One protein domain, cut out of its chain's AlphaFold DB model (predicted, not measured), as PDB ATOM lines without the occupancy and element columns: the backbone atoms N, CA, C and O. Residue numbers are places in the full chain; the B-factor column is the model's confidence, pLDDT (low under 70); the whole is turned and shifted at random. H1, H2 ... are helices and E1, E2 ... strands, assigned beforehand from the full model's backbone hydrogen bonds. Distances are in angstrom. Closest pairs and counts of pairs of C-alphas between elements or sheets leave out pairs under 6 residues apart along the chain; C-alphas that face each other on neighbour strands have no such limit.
ATOM      1  N   ARG A  18     113.996 224.159 184.948       76.75
ATOM      2  CA  ARG A  18     113.902 223.132 183.904       76.75
ATOM      3  C   ARG A  18     115.239 222.454 183.601       76.75
ATOM      4  O   ARG A  18     115.270 221.245 183.454       76.75
ATOM      5  N   ALA A  19     116.338 223.203 183.546       74.81
ATOM      6  CA  ALA A  19     117.649 222.625 183.248       74.81
ATOM      7  C   ALA A  19     118.192 221.815 184.431       74.81
ATOM      8  O   ALA A  19     118.734 220.738 184.234       74.81
ATOM      9  N   VAL A  20     117.952 222.286 185.660       79.75
ATOM     10  CA  VAL A  20     118.273 221.525 186.878       79.75
ATOM     11  C   VAL A  20     117.471 220.222 186.929       79.75
ATOM     12  O   VAL A  20     118.041 219.174 187.204       79.75
ATOM     13  N   ILE A  21     116.172 220.270 186.613       83.94
ATOM     14  CA  ILE A  21     115.309 219.080 186.562       83.94
ATOM     15  C   ILE A  21     115.806 218.085 185.507       83.94
ATOM     16  O   ILE A  21     115.907 216.901 185.804       83.94
ATOM     17  N   VAL A  22     116.166 218.549 184.305       78.06
ATOM     18  CA  VAL A  22     116.683 217.683 183.230       78.06
ATOM     19  C   VAL A  22     118.012 217.035 183.623       78.06
ATOM     20  O   VAL A  22     118.178 215.836 183.423       78.06
ATOM     21  N   THR A  23     118.934 217.786 184.232       77.00
ATOM     22  CA  THR A  23     120.199 217.226 184.728       77.00
ATOM     23  C   THR A  23     119.963 216.185 185.820       77.00
ATOM     24  O   THR A  23     120.572 215.122 185.778       77.00
ATOM     25  N   LEU A  24     119.066 216.451 186.774       84.12
ATOM     26  CA  LEU A  24     118.736 215.494 187.834       84.12
ATOM     27  C   LEU A  24     118.064 214.236 187.277       84.12
ATOM     28  O   LEU A  24     118.410 213.134 187.689       84.12
ATOM     29  N   LEU A  25     117.149 214.385 186.318       83.81
ATOM     30  CA  LEU A  25     116.500 213.256 185.654       83.81
ATOM     31  C   LEU A  25     117.520 212.398 184.896       83.81
ATOM     32  O   LEU A  25     117.524 211.180 185.047       83.81
ATOM     33  N   GLY A  26     118.416 213.029 184.131       75.00
ATOM     34  CA  GLY A  26     119.509 212.338 183.447       75.00
ATOM     35  C   GLY A  26     120.424 211.596 184.420       75.00
ATOM     36  O   GLY A  26     120.785 210.448 184.165       75.00
ATOM     37  N   LEU A  27     120.737 212.206 185.567       80.81
ATOM     38  CA  LEU A  27     121.568 211.593 186.600       80.81
ATOM     39  C   LEU A  27     120.888 210.358 187.207       80.81
ATOM     40  O   LEU A  27     121.513 209.306 187.295       80.81
ATOM     41  N   VAL A  28     119.609 210.462 187.578       85.25
ATOM     42  CA  VAL A  28     118.834 209.337 188.129       85.25
ATOM     43  C   VAL A  28     118.744 208.197 187.118       85.25
ATOM     44  O   VAL A  28     118.982 207.048 187.481       85.25
ATOM     45  N   LEU A  29     118.473 208.505 185.847       78.62
ATOM     46  CA  LEU A  29     118.447 207.505 184.777       78.62
ATOM     47  C   LEU A  29     119.819 206.857 184.572       78.62
ATOM     48  O   LEU A  29     119.891 205.643 184.408       78.62
ATOM     49  N   SER A  30     120.903 207.632 184.629       76.94
ATOM     50  CA  SER A  30     122.270 207.114 184.491       76.94
ATOM     51  C   SER A  30     122.626 206.179 185.643       76.94
ATOM     52  O   SER A  30     123.047 205.051 185.407       76.94
ATOM     53  N   ILE A  31     122.408 206.618 186.887       82.50
ATOM     54  CA  ILE A  31     122.703 205.831 188.093       82.50
ATOM     55  C   ILE A  31     121.848 204.564 188.120       82.50
ATOM     56  O   ILE A  31     122.379 203.475 188.324       82.50
ATOM     57  N   GLY A  32     120.542 204.689 187.868       79.50
ATOM     58  CA  GLY A  32     119.626 203.550 187.822       79.50
ATOM     59  C   GLY A  32     120.007 202.539 186.742       79.50
ATOM     60  O   GLY A  32     120.018 201.339 187.000       79.50
ATOM     61  N   SER A  33     120.403 203.019 185.560       71.75
ATOM     62  CA  SER A  33     120.854 202.156 184.462       71.75
ATOM     63  C   SER A  33     122.156 201.435 184.799       71.75
ATOM     64  O   SER A  33     122.268 200.241 184.551       71.75
ATOM     65  N   VAL A  34     123.127 202.122 185.409       79.31
ATOM     66  CA  VAL A  34     124.379 201.491 185.853       79.31
ATOM     67  C   VAL A  34     124.099 200.429 186.914       79.31
ATOM     68  O   VAL A  34     124.606 199.318 186.802       79.31
ATOM     69  N   ALA A  35     123.256 200.732 187.904       79.56
ATOM     70  CA  ALA A  35     122.887 199.773 188.943       79.56
ATOM     71  C   ALA A  35     122.205 198.525 188.358       79.56
ATOM     72  O   ALA A  35     122.560 197.408 188.728       79.56
ATOM     73  N   TYR A  36     121.287 198.705 187.403       77.69
ATOM     74  CA  TYR A  36     120.628 197.605 186.697       77.69
ATOM     75  C   TYR A  36     121.623 196.734 185.917       77.69
ATOM     76  O   TYR A  36     121.582 195.510 186.016       77.69
ATOM     77  N   VAL A  37     122.557 197.352 185.186       75.38
ATOM     78  CA  VAL A  37     123.599 196.625 184.441       75.38
ATOM     79  C   VAL A  37     124.496 195.833 185.386       75.38
ATOM     80  O   VAL A  37     124.758 194.663 185.130       75.38
ATOM     81  N   VAL A  38     124.937 196.440 186.489       79.81
ATOM     82  CA  VAL A  38     125.787 195.768 187.482       79.81
ATOM     83  C   VAL A  38     125.064 194.576 188.109       79.81
ATOM     84  O   VAL A  38     125.649 193.502 188.201       79.81
ATOM     85  N   GLN A  39     123.789 194.728 188.480       80.38
ATOM     86  CA  GLN A  39     122.982 193.619 188.999       80.38
ATOM     87  C   GLN A  39     122.800 192.503 187.963       80.38
ATOM     88  O   GLN A  39     122.939 191.333 188.304       80.38
ATOM     89  N   GLY A  40     122.546 192.849 186.698       73.25
ATOM     90  CA  GLY A  40     122.438 191.868 185.616       73.25
ATOM     91  C   GLY A  40     123.745 191.109 185.368       73.25
ATOM     92  O   GLY A  40     123.730 189.891 185.208       73.25
ATOM     93  N   LEU A  41     124.888 191.803 185.382       74.12
ATOM     94  CA  LEU A  41     126.210 191.182 185.242       74.12
ATOM     95  C   LEU A  41     126.540 190.260 186.422       74.12
ATOM     96  O   LEU A  41     127.041 189.159 186.201       74.12
ATOM     97  N   ALA A  42     126.220 190.678 187.649       77.75
ATOM     98  CA  ALA A  42     126.369 189.839 188.835       77.75
ATOM     99  C   ALA A  42     125.507 188.572 188.727       77.75
ATOM    100  O   ALA A  42     126.019 187.468 188.869       77.75
ATOM    101  N   HIS A  43     124.233 188.715 188.348       74.12
ATOM    102  CA  HIS A  43     123.335 187.577 188.158       74.12
ATOM    103  C   HIS A  43     123.825 186.600 187.081       74.12
ATOM    104  O   HIS A  43     123.728 185.389 187.259       74.12
ATOM    105  N   ARG A  44     124.402 187.104 185.981       72.38
ATOM    106  CA  ARG A  44     125.011 186.259 184.942       72.38
ATOM    107  C   ARG A  44     126.178 185.448 185.483       72.38
ATOM    108  O   ARG A  44     126.297 184.264 185.172       72.38
ATOM    109  N   HIS A  45     127.039 186.088 186.266       73.75
ATOM    110  CA  HIS A  45     128.171 185.416 186.885       73.75
ATOM    111  C   HIS A  45     127.701 184.319 187.848       73.75
ATOM    112  O   HIS A  45     128.158 183.182 187.748       73.75
ATOM    113  N   ASP A  46     126.720 184.622 188.700       76.25
ATOM    114  CA  ASP A  46     126.126 183.660 189.632       76.25
ATOM    115  C   ASP A  46     125.436 182.502 188.890       76.25
ATOM    116  O   ASP A  46     125.603 181.333 189.245       76.25
ATOM    117  N   SER A  47     124.722 182.804 187.802       74.38
ATOM    118  CA  SER A  47     124.101 181.803 186.934       74.38
ATOM    119  C   SER A  47     125.152 180.853 186.358       74.38
ATOM    120  O   SER A  47     125.010 179.644 186.516       74.38
ATOM    121  N   ALA A  48     126.254 181.365 185.802       68.94
ATOM    122  CA  ALA A  48     127.345 180.533 185.292       68.94
ATOM    123  C   ALA A  48     128.049 179.709 186.384       68.94
ATOM    124  O   ALA A  48     128.500 178.594 186.119       68.94
ATOM    125  N   GLN A  49     128.130 180.222 187.616       70.62
ATOM    126  CA  GLN A  49     128.668 179.467 188.750       70.62
ATOM    127  C   GLN A  49     127.756 178.308 189.164       70.62
ATOM    128  O   GLN A  49     128.258 177.223 189.455       70.62
ATOM    129  N   SER A  50     126.439 178.525 189.154       72.38
ATOM    130  CA  SER A  50     125.420 177.520 189.493       72.38
ATOM    131  C   SER A  50     125.068 176.558 188.353       72.38
ATOM    132  O   SER A  50     124.456 175.522 188.591       72.38
ATOM    133  N   ALA A  51     125.456 176.884 187.118       74.50
ATOM    134  CA  ALA A  51     125.092 176.128 185.925       74.50
ATOM    135  C   ALA A  51     125.810 174.777 185.806       74.50
ATOM    136  O   ALA A  51     125.374 173.938 185.025       74.50
ATOM    137  N   ILE A  52     126.894 174.545 186.554       76.81
ATOM    138  CA  ILE A  52     127.691 173.320 186.448       76.81
ATOM    139  C   ILE A  52     127.297 172.329 187.539       76.81
ATOM    140  O   ILE A  52     127.484 172.591 188.724       76.81
ATOM    141  N   THR A  53     126.825 171.156 187.124       79.12
ATOM    142  CA  THR A  53     126.615 170.000 188.004       79.12
ATOM    143  C   THR A  53     127.674 168.948 187.700       79.12
ATOM    144  O   THR A  53     127.767 168.503 186.562       79.12
ATOM    145  N   VAL A  54     128.466 168.534 188.690       73.25
ATOM    146  CA  VAL A  54     129.462 167.458 188.527       73.25
ATOM    147  C   VAL A  54     128.860 166.135 189.000       73.25
ATOM    148  O   VAL A  54     128.211 166.094 190.046       73.25
ATOM    149  N   LYS A  55     129.042 165.071 188.217       78.38
ATOM    150  CA  LYS A  55     128.625 163.704 188.531       78.38
ATOM    151  C   LYS A  55     129.793 162.746 188.332       78.38
ATOM    152  O   LYS A  55     130.415 162.745 187.271       78.38
ATOM    153  N   ASP A  56     130.013 161.900 189.327       72.38
ATOM    154  CA  ASP A  56     130.967 160.799 189.236       72.38
ATOM    155  C   ASP A  56     130.291 159.588 188.583       72.38
ATOM    156  O   ASP A  56     129.155 159.239 188.924       72.38
ATOM    157  N   GLY A  57     130.987 158.956 187.640       71.19
ATOM    158  CA  GLY A  57     130.529 157.761 186.939       71.19
ATOM    159  C   GLY A  57     130.519 157.899 185.418       71.19
ATOM    160  O   GLY A  57     130.813 158.952 184.847       71.19
ATOM    161  N   ASP A  58     130.181 156.795 184.757       71.62
ATOM    162  CA  ASP A  58     130.181 156.725 183.302       71.62
ATOM    163  C   ASP A  58     129.052 157.547 182.676       71.62
ATOM    164  O   ASP A  58     127.944 157.666 183.206       71.62
ATOM    165  N   VAL A  59     129.358 158.114 181.511       69.00
ATOM    166  CA  VAL A  59     128.410 158.896 180.719       69.00
ATOM    167  C   VAL A  59     127.324 157.958 180.174       69.00
ATOM    168  O   VAL A  59     127.670 156.946 179.560       69.00
ATOM    169  N   PRO A  60     126.031 158.294 180.319       71.31
ATOM    170  CA  PRO A  60     124.950 157.560 179.662       71.31
ATOM    171  C   PRO A  60     125.094 157.567 178.124       71.31
ATOM    172  O   PRO A  60     125.427 158.597 177.537       71.31
ATOM    173  N   GLU A  61     124.846 156.436 177.453       65.62
ATOM    174  CA  GLU A  61     125.057 156.276 175.994       65.62
ATOM    175  C   GLU A  61     124.228 157.250 175.127       65.62
ATOM    176  O   GLU A  61     124.595 157.542 173.992       65.62
ATOM    177  N   ASP A  62     123.135 157.794 175.658       62.72
ATOM    178  CA  ASP A  62     122.234 158.752 175.009       62.72
ATOM    179  C   ASP A  62     122.707 160.217 175.085       62.72
ATOM    180  O   ASP A  62     122.109 161.104 174.479       62.72
ATOM    181  N   VAL A  63     123.791 160.486 175.817       61.75
ATOM    182  CA  VAL A  63     124.230 161.843 176.179       61.75
ATOM    183  C   VAL A  63     125.397 162.344 175.304       61.75
ATOM    184  O   VAL A  63     125.704 163.540 175.284       61.75
ATOM    185  N   GLU A  64     126.030 161.476 174.506       58.28
ATOM    186  CA  GLU A  64     127.174 161.846 173.654       58.28
ATOM    187  C   GLU A  64     126.837 162.839 172.514       58.28
ATOM    188  O   GLU A  64     127.743 163.473 171.973       58.28
ATOM    189  N   GLU A  65     125.561 163.072 172.182       55.50
ATOM    190  CA  GLU A  65     125.169 164.055 171.151       55.50
ATOM    191  C   GLU A  65     125.397 165.528 171.567       55.50
ATOM    192  O   GLU A  65     125.440 166.413 170.707       55.50
ATOM    193  N   TYR A  66     125.589 165.820 172.863       62.81
ATOM    194  CA  TYR A  66     125.557 167.194 173.404       62.81
ATOM    195  C   TYR A  66     126.847 167.648 174.097       62.81
ATOM    196  O   TYR A  66     126.843 168.559 174.933       62.81
ATOM    197  N   VAL A  67     127.974 167.053 173.712       65.62
ATOM    198  CA  VAL A  67     129.295 167.328 174.290       65.62
ATOM    199  C   VAL A  67     129.744 168.766 174.001       65.62
ATOM    200  O   VAL A  67     129.779 169.233 172.860       65.62
ATOM    201  N   ILE A  68     130.100 169.484 175.063       65.75
ATOM    202  CA  ILE A  68     130.734 170.809 175.018       65.75
ATOM    203  C   ILE A  68     132.252 170.652 175.109       65.75
ATOM    204  O   ILE A  68     132.999 171.376 174.452       65.75
ATOM    205  N   PHE A  69     132.705 169.696 175.919       67.00
ATOM    206  CA  PHE A  69     134.114 169.420 176.141       67.00
ATOM    207  C   PHE A  69     134.318 167.937 176.439       67.00
ATOM    208  O   PHE A  69     133.585 167.358 177.239       67.00
ATOM    209  N   SER A  70     135.332 167.337 175.819       68.50
ATOM    210  CA  SER A  70     135.802 165.996 176.144       68.50
ATOM    211  C   SER A  70     137.310 166.020 176.376       68.50
ATOM    212  O   SER A  70     138.064 166.634 175.619       68.50
ATOM    213  N   ALA A  71     137.749 165.350 177.435       66.81
ATOM    214  CA  ALA A  71     139.151 165.055 177.686       66.81
ATOM    215  C   ALA A  71     139.288 163.570 178.038       66.81
ATOM    216  O   ALA A  71     138.508 163.039 178.828       66.81
ATOM    217  N   GLY A  72     140.259 162.899 177.418       59.06
ATOM    218  CA  GLY A  72     140.545 161.477 177.610       59.06
ATOM    219  C   GLY A  72     142.031 161.197 177.388       59.06
ATOM    220  O   GLY A  72     142.635 161.787 176.491       59.06
ATOM    221  N   GLY A  73     142.623 160.321 178.202       57.62
ATOM    222  CA  GLY A  73     144.035 159.939 178.093       57.62
ATOM    223  C   GLY A  73     144.568 159.266 179.357       57.62
ATOM    224  O   GLY A  73     144.037 159.479 180.437       57.62
ATOM    225  N   SER A  74     145.642 158.481 179.231       54.25
ATOM    226  CA  SER A  74     146.267 157.727 180.337       54.25
ATOM    227  C   SER A  74     146.929 158.593 181.422       54.25
ATOM    228  O   SER A  74     147.481 158.050 182.372       54.25
ATOM    229  N   GLU A  75     146.929 159.917 181.253       54.53
ATOM    230  CA  GLU A  75     147.445 160.909 182.210       54.53
ATOM    231  C   GLU A  75     146.321 161.719 182.884       54.53
ATOM    232  O   GLU A  75     146.600 162.632 183.659       54.53
ATOM    233  N   LEU A  76     145.048 161.422 182.588       61.19
ATOM    234  CA  LEU A  76     143.923 162.018 183.304       61.19
ATOM    235  C   LEU A  76     143.759 161.315 184.643       61.19
ATOM    236  O   LEU A  76     143.084 160.297 184.739       61.19
ATOM    237  N   ASP A  77     144.347 161.897 185.681       63.25
ATOM    238  CA  ASP A  77     144.012 161.506 187.039       63.25
ATOM    239  C   ASP A  77     142.700 162.192 187.437       63.25
ATOM    240  O   ASP A  77     142.673 163.304 187.965       63.25
ATOM    241  N   ALA A  78     141.579 161.542 187.114       60.91
ATOM    242  CA  ALA A  78     140.237 162.010 187.454       60.91
ATOM    243  C   ALA A  78     140.012 162.132 188.978       60.91
ATOM    244  O   ALA A  78     139.036 162.751 189.404       60.91
ATOM    245  N   THR A  79     140.925 161.581 189.791       62.16
ATOM    246  CA  THR A  79     140.924 161.712 191.253       62.16
ATOM    247  C   THR A  79     141.665 162.954 191.761       62.16
ATOM    248  O   THR A  79     141.495 163.329 192.926       62.16
ATOM    249  N   ASP A  80     142.426 163.649 190.904       70.25
ATOM    250  CA  ASP A  80     143.032 164.937 191.243       70.25
ATOM    251  C   ASP A  80     141.970 166.047 191.216       70.25
ATOM    252  O   ASP A  80     141.585 166.586 190.171       70.25
ATOM    253  N   THR A  81     141.525 166.435 192.410       69.69
ATOM    254  CA  THR A  81     140.576 167.535 192.619       69.69
ATOM    255  C   THR A  81     141.034 168.843 191.966       69.69
ATOM    256  O   THR A  81     140.203 169.610 191.484       69.69
ATOM    257  N   GLY A  82     142.349 169.094 191.885       75.31
ATOM    258  CA  GLY A  82     142.893 170.305 191.268       75.31
ATOM    259  C   GLY A  82     142.683 170.347 189.752       75.31
ATOM    260  O   GLY A  82     142.378 171.405 189.190       75.31
ATOM    261  N   PHE A  83     142.781 169.196 189.085       74.44
ATOM    262  CA  PHE A  83     142.502 169.080 187.658       74.44
ATOM    263  C   PHE A  83     141.014 169.322 187.363       74.44
ATOM    264  O   PHE A  83     140.685 170.142 186.497       74.44
ATOM    265  N   VAL A  84     140.120 168.686 188.126       73.69
ATOM    266  CA  VAL A  84     138.661 168.840 187.986       73.69
ATOM    267  C   VAL A  84     138.232 170.295 188.212       73.69
ATOM    268  O   VAL A  84     137.494 170.851 187.392       73.69
ATOM    269  N   ASP A  85     138.757 170.955 189.247       77.81
ATOM    270  CA  ASP A  85     138.465 172.364 189.542       77.81
ATOM    271  C   ASP A  85     138.939 173.310 188.430       77.81
ATOM    272  O   ASP A  85     138.211 174.227 188.025       77.81
ATOM    273  N   SER A  86     140.140 173.076 187.888       75.88
ATOM    274  CA  SER A  86     140.672 173.863 186.767       75.88
ATOM    275  C   SER A  86     139.805 173.729 185.510       75.88
ATOM    276  O   SER A  86     139.602 174.696 184.764       75.88
ATOM    277  N   MET A  87     139.228 172.547 185.298       76.81
ATOM    278  CA  MET A  87     138.375 172.266 184.155       76.81
ATOM    279  C   MET A  87     136.987 172.863 184.319       76.81
ATOM    280  O   MET A  87     136.489 173.515 183.398       76.81
ATOM    281  N   ALA A  88     136.401 172.742 185.510       75.00
ATOM    282  CA  ALA A  88     135.177 173.447 185.857       75.00
ATOM    283  C   ALA A  88     135.340 174.960 185.639       75.00
ATOM    284  O   ALA A  88     134.471 175.585 185.034       75.00
ATOM    285  N   ALA A  89     136.474 175.552 186.030       76.00
ATOM    286  CA  ALA A  89     136.759 176.963 185.760       76.00
ATOM    287  C   ALA A  89     136.796 177.290 184.254       76.00
ATOM    288  O   ALA A  89     136.244 178.307 183.829       76.00
ATOM    289  N   ARG A  90     137.378 176.414 183.428       75.44
ATOM    290  CA  ARG A  90     137.423 176.593 181.969       75.44
ATOM    291  C   ARG A  90     136.042 176.478 181.318       75.44
ATOM    292  O   ARG A  90     135.720 177.263 180.430       75.44
ATOM    293  N   ILE A  91     135.216 175.538 181.775       73.25
ATOM    294  CA  ILE A  91     133.828 175.379 181.316       73.25
ATOM    295  C   ILE A  91     133.000 176.612 181.701       73.25
ATOM    296  O   ILE A  91     132.251 177.117 180.867       73.25
ATOM    297  N   ARG A  92     133.191 177.163 182.913       76.31
ATOM    298  CA  ARG A  92     132.553 178.427 183.333       76.31
ATOM    299  C   ARG A  92     132.902 179.579 182.393       76.31
ATOM    300  O   ARG A  92     132.000 180.294 181.972       76.31
ATOM    301  N   ASP A  93     134.176 179.742 182.033       74.56
ATOM    302  CA  ASP A  93     134.609 180.793 181.096       74.56
ATOM    303  C   ASP A  93     133.946 180.630 179.714       74.56
ATOM    304  O   ASP A  93     133.462 181.598 179.129       74.56
ATOM    305  N   ILE A  94     133.834 179.395 179.212       73.50
ATOM    306  CA  ILE A  94     133.139 179.112 177.947       73.50
ATOM    307  C   ILE A  94     131.650 179.484 178.037       73.50
ATOM    308  O   ILE A  94     131.143 180.158 177.141       73.50
ATOM    309  N   LEU A  95     130.961 179.092 179.112       74.25
ATOM    310  CA  LEU A  95     129.543 179.408 179.322       74.25
ATOM    311  C   LEU A  95     129.295 180.911 179.453       74.25
ATOM    312  O   LEU A  95     128.336 181.428 178.879       74.25
ATOM    313  N   LEU A  96     130.177 181.629 180.149       72.62
ATOM    314  CA  LEU A  96     130.110 183.086 180.258       72.62
ATOM    315  C   LEU A  96     130.244 183.751 178.891       72.62
ATOM    316  O   LEU A  96     129.399 184.569 178.527       72.62
ATOM    317  N   ARG A  97     131.239 183.350 178.094       68.69
ATOM    318  CA  ARG A  97     131.428 183.876 176.733       68.69
ATOM    319  C   ARG A  97     130.241 183.570 175.824       68.69
ATOM    320  O   ARG A  97     129.880 184.397 174.990       68.69
ATOM    321  N   GLN A  98     129.618 182.403 175.974       70.44
ATOM    322  CA  GLN A  98     128.410 182.051 175.223       70.44
ATOM    323  C   GLN A  98     127.208 182.899 175.649       70.44
ATOM    324  O   GLN A  98     126.519 183.444 174.788       70.44
ATOM    325  N   ALA A  99     126.985 183.080 176.953       68.19
ATOM    326  CA  ALA A  99     125.932 183.951 177.466       68.19
ATOM    327  C   ALA A  99     126.136 185.411 177.023       68.19
ATOM    328  O   ALA A  99     125.172 186.087 176.661       68.19
ATOM    329  N   GLU A 100     127.383 185.887 176.983       68.19
ATOM    330  CA  GLU A 100     127.749 187.198 176.439       68.19
ATOM    331  C   GLU A 100     127.454 187.310 174.943       68.19
ATOM    332  O   GLU A 100     126.800 188.266 174.523       68.19
ATOM    333  N   ALA A 101     127.879 186.327 174.146       62.62
ATOM    334  CA  ALA A 101     127.627 186.293 172.708       62.62
ATOM    335  C   ALA A 101     126.127 186.209 172.377       62.62
ATOM    336  O   ALA A 101     125.678 186.797 171.393       62.62
ATOM    337  N   ALA A 102     125.346 185.520 173.212       61.00
ATOM    338  CA  ALA A 102     123.899 185.387 173.077       61.00
ATOM    339  C   ALA A 102     123.105 186.568 173.668       61.00
ATOM    340  O   ALA A 102     121.890 186.647 173.470       61.00
ATOM    341  N   GLY A 103     123.757 187.462 174.421       58.50
ATOM    342  CA  GLY A 103     123.095 188.558 175.132       58.50
ATOM    343  C   GLY A 103     122.195 188.100 176.288       58.50
ATOM    344  O   GLY A 103     121.289 188.833 176.682       58.50
ATOM    345  N   SER A 104     122.420 186.903 176.834       66.19
ATOM    346  CA  SER A 104     121.637 186.323 177.930       66.19
ATOM    347  C   SER A 104     122.206 186.707 179.300       66.19
ATOM    348  O   SER A 104     123.411 186.907 179.461       66.19
ATOM    349  N   PHE A 105     121.347 186.811 180.315       66.00
ATOM    350  CA  PHE A 105     121.762 186.881 181.725       66.00
ATOM    351  C   PHE A 105     121.739 185.512 182.416       66.00
ATOM    352  O   PHE A 105     122.198 185.409 183.544       66.00
ATOM    353  N   SER A 106     121.248 184.475 181.736       66.56
ATOM    354  CA  SER A 106     121.287 183.088 182.198       66.56
ATOM    355  C   SER A 106     122.307 182.304 181.379       66.56
ATOM    356  O   SER A 106     122.293 182.387 180.147       66.56
ATOM    357  N   ALA A 107     123.164 181.547 182.057       70.12
ATOM    358  CA  ALA A 107     123.982 180.513 181.438       70.12
ATOM    359  C   ALA A 107     123.162 179.221 181.284       70.12
ATOM    360  O   ALA A 107     122.242 178.971 182.067       70.12
ATOM    361  N   GLU A 108     123.480 178.420 180.270       71.75
ATOM    362  CA  GLU A 108     122.874 177.097 180.087       71.75
ATOM    363  C   GLU A 108     123.428 176.106 181.125       71.75
ATOM    364  O   GLU A 108     124.633 176.132 181.401       71.75
ATOM    365  N   PRO A 109     122.585 175.228 181.700       73.94
ATOM    366  CA  PRO A 109     123.032 174.221 182.649       73.94
ATOM    367  C   PRO A 109     123.838 173.117 181.952       73.94
ATOM    368  O   PRO A 109     123.402 172.517 180.968       73.94
ATOM    369  N   VAL A 110     125.004 172.810 182.514       74.62
ATOM    370  CA  VAL A 110     125.946 171.800 182.031       74.62
ATOM    371  C   VAL A 110     126.161 170.747 183.104       74.62
ATOM    372  O   VAL A 110     126.469 171.061 184.255       74.62
ATOM    373  N   THR A 111     126.059 169.484 182.710       79.44
ATOM    374  CA  THR A 111     126.447 168.351 183.547       79.44
ATOM    375  C   THR A 111     127.827 167.862 183.122       79.44
ATOM    376  O   THR A 111     128.051 167.559 181.953       79.44
ATOM    377  N   VAL A 112     128.763 167.789 184.063       76.44
ATOM    378  CA  VAL A 112     130.107 167.244 183.854       76.44
ATOM    379  C   VAL A 112     130.157 165.850 184.452       76.44
ATOM    380  O   VAL A 112     129.948 165.689 185.649       76.44
ATOM    381  N   TRP A 113     130.437 164.864 183.614       79.12
ATOM    382  CA  TRP A 113     130.665 163.481 183.998       79.12
ATOM    383  C   TRP A 113     132.161 163.220 184.115       79.12
ATOM    384  O   TRP A 113     132.927 163.576 183.211       79.12
ATOM    385  N   VAL A 114     132.561 162.606 185.223       73.62
ATOM    386  CA  VAL A 114     133.949 162.265 185.531       73.62
ATOM    387  C   VAL A 114     134.034 160.756 185.766       73.62
ATOM    388  O   VAL A 114     133.415 160.227 186.685       73.62
ATOM    389  N   SER A 115     134.783 160.069 184.907       74.50
ATOM    390  CA  SER A 115     135.106 158.640 184.993       74.50
ATOM    391  C   SER A 115     136.628 158.479 185.018       74.50
ATOM    392  O   SER A 115     137.341 159.382 184.569       74.50
ATOM    393  N   ASP A 116     137.122 157.340 185.512       66.31
ATOM    394  CA  ASP A 116     138.522 157.075 185.899       66.31
ATOM    395  C   ASP A 116     139.584 157.452 184.845       66.31
ATOM    396  O   ASP A 116     140.748 157.593 185.190       66.31
ATOM    397  N   ASN A 117     139.206 157.639 183.572       65.94
ATOM    398  CA  ASN A 117     140.081 158.134 182.498       65.94
ATOM    399  C   ASN A 117     139.378 159.045 181.462       65.94
ATOM    400  O   ASN A 117     139.916 159.288 180.374       65.94
ATOM    401  N   LYS A 118     138.152 159.513 181.733       66.62
ATOM    402  CA  LYS A 118     137.339 160.285 180.774       66.62
ATOM    403  C   LYS A 118     136.560 161.371 181.506       66.62
ATOM    404  O   LYS A 118     135.806 161.087 182.430       66.62
ATOM    405  N   LEU A 119     136.697 162.607 181.040       67.75
ATOM    406  CA  LEU A 119     135.880 163.732 181.477       67.75
ATOM    407  C   LEU A 119     135.030 164.209 180.304       67.75
ATOM    408  O   LEU A 119     135.547 164.469 179.213       67.75
ATOM    409  N   LEU A 120     133.726 164.336 180.533       71.81
ATOM    410  CA  LEU A 120     132.769 164.759 179.520       71.81
ATOM    411  C   LEU A 120     131.843 165.842 180.078       71.81
ATOM    412  O   LEU A 120     131.057 165.591 180.984       71.81
ATOM    413  N   ALA A 121     131.906 167.047 179.516       70.69
ATOM    414  CA  ALA A 121     130.961 168.116 179.816       70.69
ATOM    415  C   ALA A 121     129.844 168.125 178.777       70.69
ATOM    416  O   ALA A 121     130.111 168.222 177.575       70.69
ATOM    417  N   VAL A 122     128.602 168.061 179.240       70.69
ATOM    418  CA  VAL A 122     127.423 167.868 178.402       70.69
ATOM    419  C   VAL A 122     126.370 168.916 178.734       70.69
ATOM    420  O   VAL A 122     126.078 169.156 179.905       70.69
ATOM    421  N   SER A 123     125.793 169.544 177.710       69.56
ATOM    422  CA  SER A 123     124.601 170.373 177.904       69.56
ATOM    423  C   SER A 123     123.393 169.494 178.237       69.56
ATOM    424  O   SER A 123     123.202 168.450 177.616       69.56
ATOM    425  N   ASN A 124     122.565 169.925 179.192       62.97
ATOM    426  CA  ASN A 124     121.305 169.243 179.517       62.97
ATOM    427  C   ASN A 124     120.176 169.555 178.517       62.97
ATOM    428  O   ASN A 124     119.084 169.001 178.643       62.97
ATOM    429  N   GLU A 125     120.410 170.438 177.542       58.81
ATOM    430  CA  GLU A 125     119.432 170.805 176.522       58.81
ATOM    431  C   GLU A 125     119.858 170.316 175.132       58.81
ATOM    432  O   GLU A 125     121.020 170.430 174.731       58.81
ATOM    433  N   VAL A 126     118.880 169.817 174.365       52.09
ATOM    434  CA  VAL A 126     119.028 169.587 172.922       52.09
ATOM    435  C   VAL A 126     119.461 170.920 172.299       52.09
ATOM    436  O   VAL A 126     118.801 171.926 172.557       52.09
ATOM    437  N   PRO A 127     120.531 170.985 171.485       48.56
ATOM    438  CA  PRO A 127     121.002 172.205 170.871       48.56
ATOM    439  C   PRO A 127     119.884 172.712 169.975       48.56
ATOM    440  O   PRO A 127     119.691 172.229 168.858       48.56
ATOM    441  N   ILE A 128     119.135 173.695 170.465       45.72
ATOM    442  CA  ILE A 128     118.153 174.432 169.682       45.72
ATOM    443  C   ILE A 128     118.970 175.229 168.668       45.72
ATOM    444  O   ILE A 128     119.345 176.360 168.939       45.72
ATOM    445  N   PHE A 129     119.337 174.590 167.552       42.03
ATOM    446  CA  PHE A 129     120.204 175.114 166.501       42.03
ATOM    447  C   PHE A 129     121.332 176.022 167.028       42.03
ATOM    448  O   PHE A 129     121.185 177.244 167.091       42.03
ATOM    449  N   VAL A 150     122.436 203.678 179.792       73.94
ATOM    450  CA  VAL A 150     123.548 204.413 180.423       73.94
ATOM    451  C   VAL A 150     124.010 205.565 179.525       73.94
ATOM    452  O   VAL A 150     124.120 206.702 179.987       73.94
ATOM    453  N   PHE A 151     124.217 205.306 178.230       77.25
ATOM    454  CA  PHE A 151     124.582 206.330 177.249       77.25
ATOM    455  C   PHE A 151     123.499 207.404 177.105       77.25
ATOM    456  O   PHE A 151     123.813 208.595 177.097       77.25
ATOM    457  N   ALA A 152     122.227 207.007 177.040       77.25
ATOM    458  CA  ALA A 152     121.103 207.934 176.955       77.25
ATOM    459  C   ALA A 152     121.008 208.826 178.205       77.25
ATOM    460  O   ALA A 152     120.866 210.044 178.084       77.25
ATOM    461  N   GLY A 153     121.155 208.249 179.403       75.31
ATOM    462  CA  GLY A 153     121.207 209.004 180.656       75.31
ATOM    463  C   GLY A 153     122.367 210.004 180.690       75.31
ATOM    464  O   GLY A 153     122.171 211.175 181.041       75.31
ATOM    465  N   GLY A 154     123.558 209.578 180.258       76.25
ATOM    466  CA  GLY A 154     124.735 210.439 180.150       76.25
ATOM    467  C   GLY A 154     124.514 211.610 179.192       76.25
ATOM    468  O   GLY A 154     124.796 212.757 179.544       76.25
ATOM    469  N   LEU A 155     123.922 211.350 178.023       87.50
ATOM    470  CA  LEU A 155     123.592 212.374 177.030       87.50
ATOM    471  C   LEU A 155     122.596 213.407 177.578       87.50
ATOM    472  O   LEU A 155     122.812 214.610 177.427       87.50
ATOM    473  N   ILE A 156     121.534 212.958 178.257       81.56
ATOM    474  CA  ILE A 156     120.534 213.841 178.883       81.56
ATOM    475  C   ILE A 156     121.189 214.714 179.961       81.56
ATOM    476  O   ILE A 156     120.948 215.924 180.028       81.56
ATOM    477  N   THR A 157     122.055 214.117 180.781       80.88
ATOM    478  CA  THR A 157     122.798 214.829 181.829       80.88
ATOM    479  C   THR A 157     123.693 215.908 181.223       80.88
ATOM    480  O   THR A 157     123.652 217.065 181.654       80.88
ATOM    481  N   PHE A 158     124.453 215.551 180.184       84.56
ATOM    482  CA  PHE A 158     125.347 216.463 179.481       84.56
ATOM    483  C   PHE A 158     124.580 217.610 178.816       84.56
ATOM    484  O   PHE A 158     124.969 218.766 178.964       84.56
ATOM    485  N   ALA A 159     123.446 217.327 178.170       82.56
ATOM    486  CA  ALA A 159     122.592 218.349 177.572       82.56
ATOM    487  C   ALA A 159     122.069 219.358 178.614       82.56
ATOM    488  O   ALA A 159     122.094 220.569 178.378       82.56
ATOM    489  N   GLY A 160     121.651 218.887 179.795       75.31
ATOM    490  CA  GLY A 160     121.219 219.759 180.891       75.31
ATOM    491  C   GLY A 160     122.348 220.644 181.438       75.31
ATOM    492  O   GLY A 160     122.153 221.848 181.638       75.31
ATOM    493  N   LEU A 161     123.547 220.077 181.618       82.31
ATOM    494  CA  LEU A 161     124.740 220.814 182.058       82.31
ATOM    495  C   LEU A 161     125.198 221.840 181.019       82.31
ATOM    496  O   LEU A 161     125.468 222.990 181.370       82.31
ATOM    497  N   PHE A 162     125.227 221.453 179.745       85.88
ATOM    498  CA  PHE A 162     125.554 222.344 178.639       85.88
ATOM    499  C   PHE A 162     124.598 223.539 178.599       85.88
ATOM    500  O   PHE A 162     125.036 224.683 178.500       85.88
ATOM    501  N   TRP A 163     123.294 223.305 178.772       81.31
ATOM    502  CA  TRP A 163     122.307 224.382 178.820       81.31
ATOM    503  C   TRP A 163     122.505 225.327 180.015       81.31
ATOM    504  O   TRP A 163     122.352 226.547 179.883       81.31
ATOM    505  N   LEU A 164     122.856 224.789 181.188       79.25
ATOM    506  CA  LEU A 164     123.198 225.592 182.366       79.25
ATOM    507  C   LEU A 164     124.437 226.461 182.108       79.25
ATOM    508  O   LEU A 164     124.403 227.660 182.396       79.25
ATOM    509  N   ALA A 165     125.489 225.884 181.526       79.38
ATOM    510  CA  ALA A 165     126.728 226.583 181.198       79.38
ATOM    511  C   ALA A 165     126.512 227.672 180.135       79.38
ATOM    512  O   ALA A 165     126.941 228.811 180.323       79.38
ATOM    513  N   ALA A 166     125.777 227.366 179.063       79.69
ATOM    514  CA  ALA A 166     125.452 228.317 178.002       79.69
ATOM    515  C   ALA A 166     124.670 229.523 178.543       79.69
ATOM    516  O   ALA A 166     125.006 230.671 178.250       79.69
ATOM    517  N   ARG A 167     123.668 229.293 179.403       72.19
ATOM    518  CA  ARG A 167     122.929 230.394 180.042       72.19
ATOM    519  C   ARG A 167     123.781 231.211 181.001       72.19
ATOM    520  O   ARG A 167     123.576 232.418 181.090       72.19
ATOM    521  N   TRP A 168     124.713 230.581 181.709       73.69
ATOM    522  CA  TRP A 168     125.635 231.302 182.577       73.69
ATOM    523  C   TRP A 168     126.585 232.196 181.774       73.69
ATOM    524  O   TRP A 168     126.727 233.368 182.111       73.69
ATOM    525  N   HIS A 169     127.136 231.699 180.663       71.56
ATOM    526  CA  HIS A 169     127.965 232.495 179.755       71.56
ATOM    527  C   HIS A 169     127.213 233.689 179.155       71.56
ATOM    528  O   HIS A 169     127.740 234.799 179.167       71.56
ATOM    529  N   VAL A 170     125.972 233.493 178.695       70.12
ATOM    530  CA  VAL A 170     125.132 234.588 178.176       70.12
ATOM    531  C   VAL A 170     124.794 235.603 179.274       70.12
ATOM    532  O   VAL A 170     124.854 236.807 179.055       70.12
ATOM    533  N   ALA A 171     124.475 235.150 180.487       61.12
ATOM    534  CA  ALA A 171     124.209 236.061 181.599       61.12
ATOM    535  C   ALA A 171     125.464 236.839 182.039       61.12
ATOM    536  O   ALA A 171     125.364 238.001 182.433       61.12
ATOM    537  N   ALA A 172     126.642 236.213 181.976       62.62
ATOM    538  CA  ALA A 172     127.915 236.849 182.294       62.62
ATOM    539  C   ALA A 172     128.341 237.870 181.226       62.62
ATOM    540  O   ALA A 172     128.898 238.910 181.578       62.62
ATOM    541  N   SER A 173     128.061 237.610 179.943       60.94
ATOM    542  CA  SER A 173     128.367 238.552 178.861       60.94
ATOM    543  C   SER A 173     127.461 239.787 178.889       60.94
ATOM    544  O   SER A 173     127.956 240.896 178.710       60.94
ATOM    545  N   ILE A 174     126.170 239.626 179.203       58.06
ATOM    546  CA  ILE A 174     125.230 240.752 179.347       58.06
ATOM    547  C   ILE A 174     125.641 241.671 180.510       58.06
ATOM    548  O   ILE A 174     125.664 242.886 180.341       58.06
ATOM    549  N   ARG A 175     126.054 241.113 181.660       54.50
ATOM    550  CA  ARG A 175     126.535 241.926 182.797       54.50
ATOM    551  C   ARG A 175     127.794 242.732 182.492       54.50
ATOM    552  O   ARG A 175     127.933 243.820 183.030       54.50
ATOM    553  N   ARG A 176     128.723 242.210 181.680       54.47
ATOM    554  CA  ARG A 176     129.909 242.989 181.274       54.47
ATOM    555  C   ARG A 176     129.514 244.191 180.426       54.47
ATOM    556  O   ARG A 176     130.028 245.275 180.646       54.47
ATOM    557  N   ARG A 177     128.545 244.006 179.529       49.75
ATOM    558  CA  ARG A 177     128.054 245.072 178.655       49.75
ATOM    559  C   ARG A 177     127.366 246.204 179.428       49.75
ATOM    560  O   ARG A 177     127.583 247.362 179.112       49.75
ATOM    561  N   GLU A 178     126.607 245.878 180.476       50.69
ATOM    562  CA  GLU A 178     125.995 246.887 181.359       50.69
ATOM    563  C   GLU A 178     127.023 247.690 182.180       50.69
ATOM    564  O   GLU A 178     126.750 248.837 182.512       50.69
ATOM    565  N   ILE A 179     128.186 247.114 182.509       54.53
ATOM    566  CA  ILE A 179     129.249 247.810 183.263       54.53
ATOM    567  C   ILE A 179     130.065 248.741 182.353       54.53
ATOM    568  O   ILE A 179     130.463 249.819 182.786       54.53
ATOM    569  N   ASP A 180     130.301 248.346 181.099       53.75
ATOM    570  CA  ASP A 180     131.101 249.139 180.157       53.75
ATOM    571  C   ASP A 180     130.312 250.305 179.523       53.75
ATOM    572  O   ASP A 180     130.909 251.287 179.088       53.75
ATOM    573  N   GLU A 181     128.975 250.232 179.481       50.34
ATOM    574  CA  GLU A 181     128.111 251.265 178.880       50.34
ATOM    575  C   GLU A 181     127.594 252.318 179.887       50.34
ATOM    576  O   GLU A 181     126.867 253.231 179.494       50.34
ATOM    577  N   THR A 182     127.971 252.251 181.170       47.31
ATOM    578  CA  THR A 182     127.684 253.322 182.145       47.31
ATOM    579  C   THR A 182     128.758 254.417 182.097       47.31
ATOM    580  O   THR A 182     129.866 254.172 182.576       47.31
TER     581      THR A 182
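Overview. This is residues 18 to 129 and 150 to 182 of the 184 residues of an uncharacterized protein of Microbacterium agarici (UniProt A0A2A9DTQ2). A small head, a four-stranded sheet with helix H2 over one face, sits at one end of a long rod made by helices H1 and H3, which run side by side in opposite directions over part of their length. H1 leads straight into the head's edge strand E1, while the far part of H3, from residue 168, sticks out beyond H1. The printed part has 145 residues with three named helices and four named strands in the order H1 E1 E2 H2 E3 E4 H3, of mixed class, helices and strands; the sheet, E1 E3 E4 E2, is mixed. The whole is extended, with a radius of gyration of the C-alphas of 28.1 A and spans of 97 by 30 by 19 A.

Arrangement. Start at the sheet, where E1, residues 52 to 56, is an edge strand parallel to E3, residues 110 to 115; N 53 and O 110 are 2.9 A apart, within hydrogen-bond range. E3 and E4, residues 118 to 123, form an antiparallel hairpin, with N 113 and O 120 at 2.8 A. E4 is antiparallel to the other edge strand, E2, residues 67 to 72, with N 121 and O 69 at 2.8 A. The sheet is twisted, its C-alphas lying up to 4.1 A off the best plane. H2, residues 81 to 102, is on one face, two layers in all, at a height over the sheet of 8.2 A; it runs along the strands, at 22 degrees to E3 on the local plane. E2, H2 and E3 make a split strand-helix-strand unit, two strands running the same way with E4 between them, and its crossover is right-handed. H1, residues 18 to 50, is not on the sheet; its residues 44 to 49 touch H2 at a steep tilt of 41 degrees, opposite ways, closest at the C-alphas of Ala 48 and Arg 92, 5.9 A. Its residues 19 to 34 touch residues 150 to 164 of H3, residues 150 to 180, at a shallow tilt of 24 degrees, opposite ways, closest at the C-alphas of Ser 30 and Gly 153, 4.4 A. H2 and H3 are apart. In H1, H2 and H3 every O i to N i+4 pair is within hydrogen-bond range.

Along the chain. Find C-alpha 18 at (113.902, 223.132, 183.904); from there H1 runs 47.4 A to C-alpha 50. H2 measures 31.3 A from C-alpha 81 to C-alpha 102. H3 runs 45.4 A from C-alpha 150 at (123.548, 204.413, 180.423) to C-alpha 180 at (131.101, 249.139, 180.157).

Size, cuts and confidence. The two C-alphas farthest apart, those of Ser 74 and Thr 182, are 97.4 A apart. Residues 130 to 149 are not printed, and C-alphas 129 and 150 are 32.6 A apart across this cut. Residues 168 to 182, of which 168 to 180 belong to H3, stand free. The mean pLDDT of the printed part is 70.5; look for values under 70 at residues 61 to 79, 123 to 129 and 171 to 182, among others.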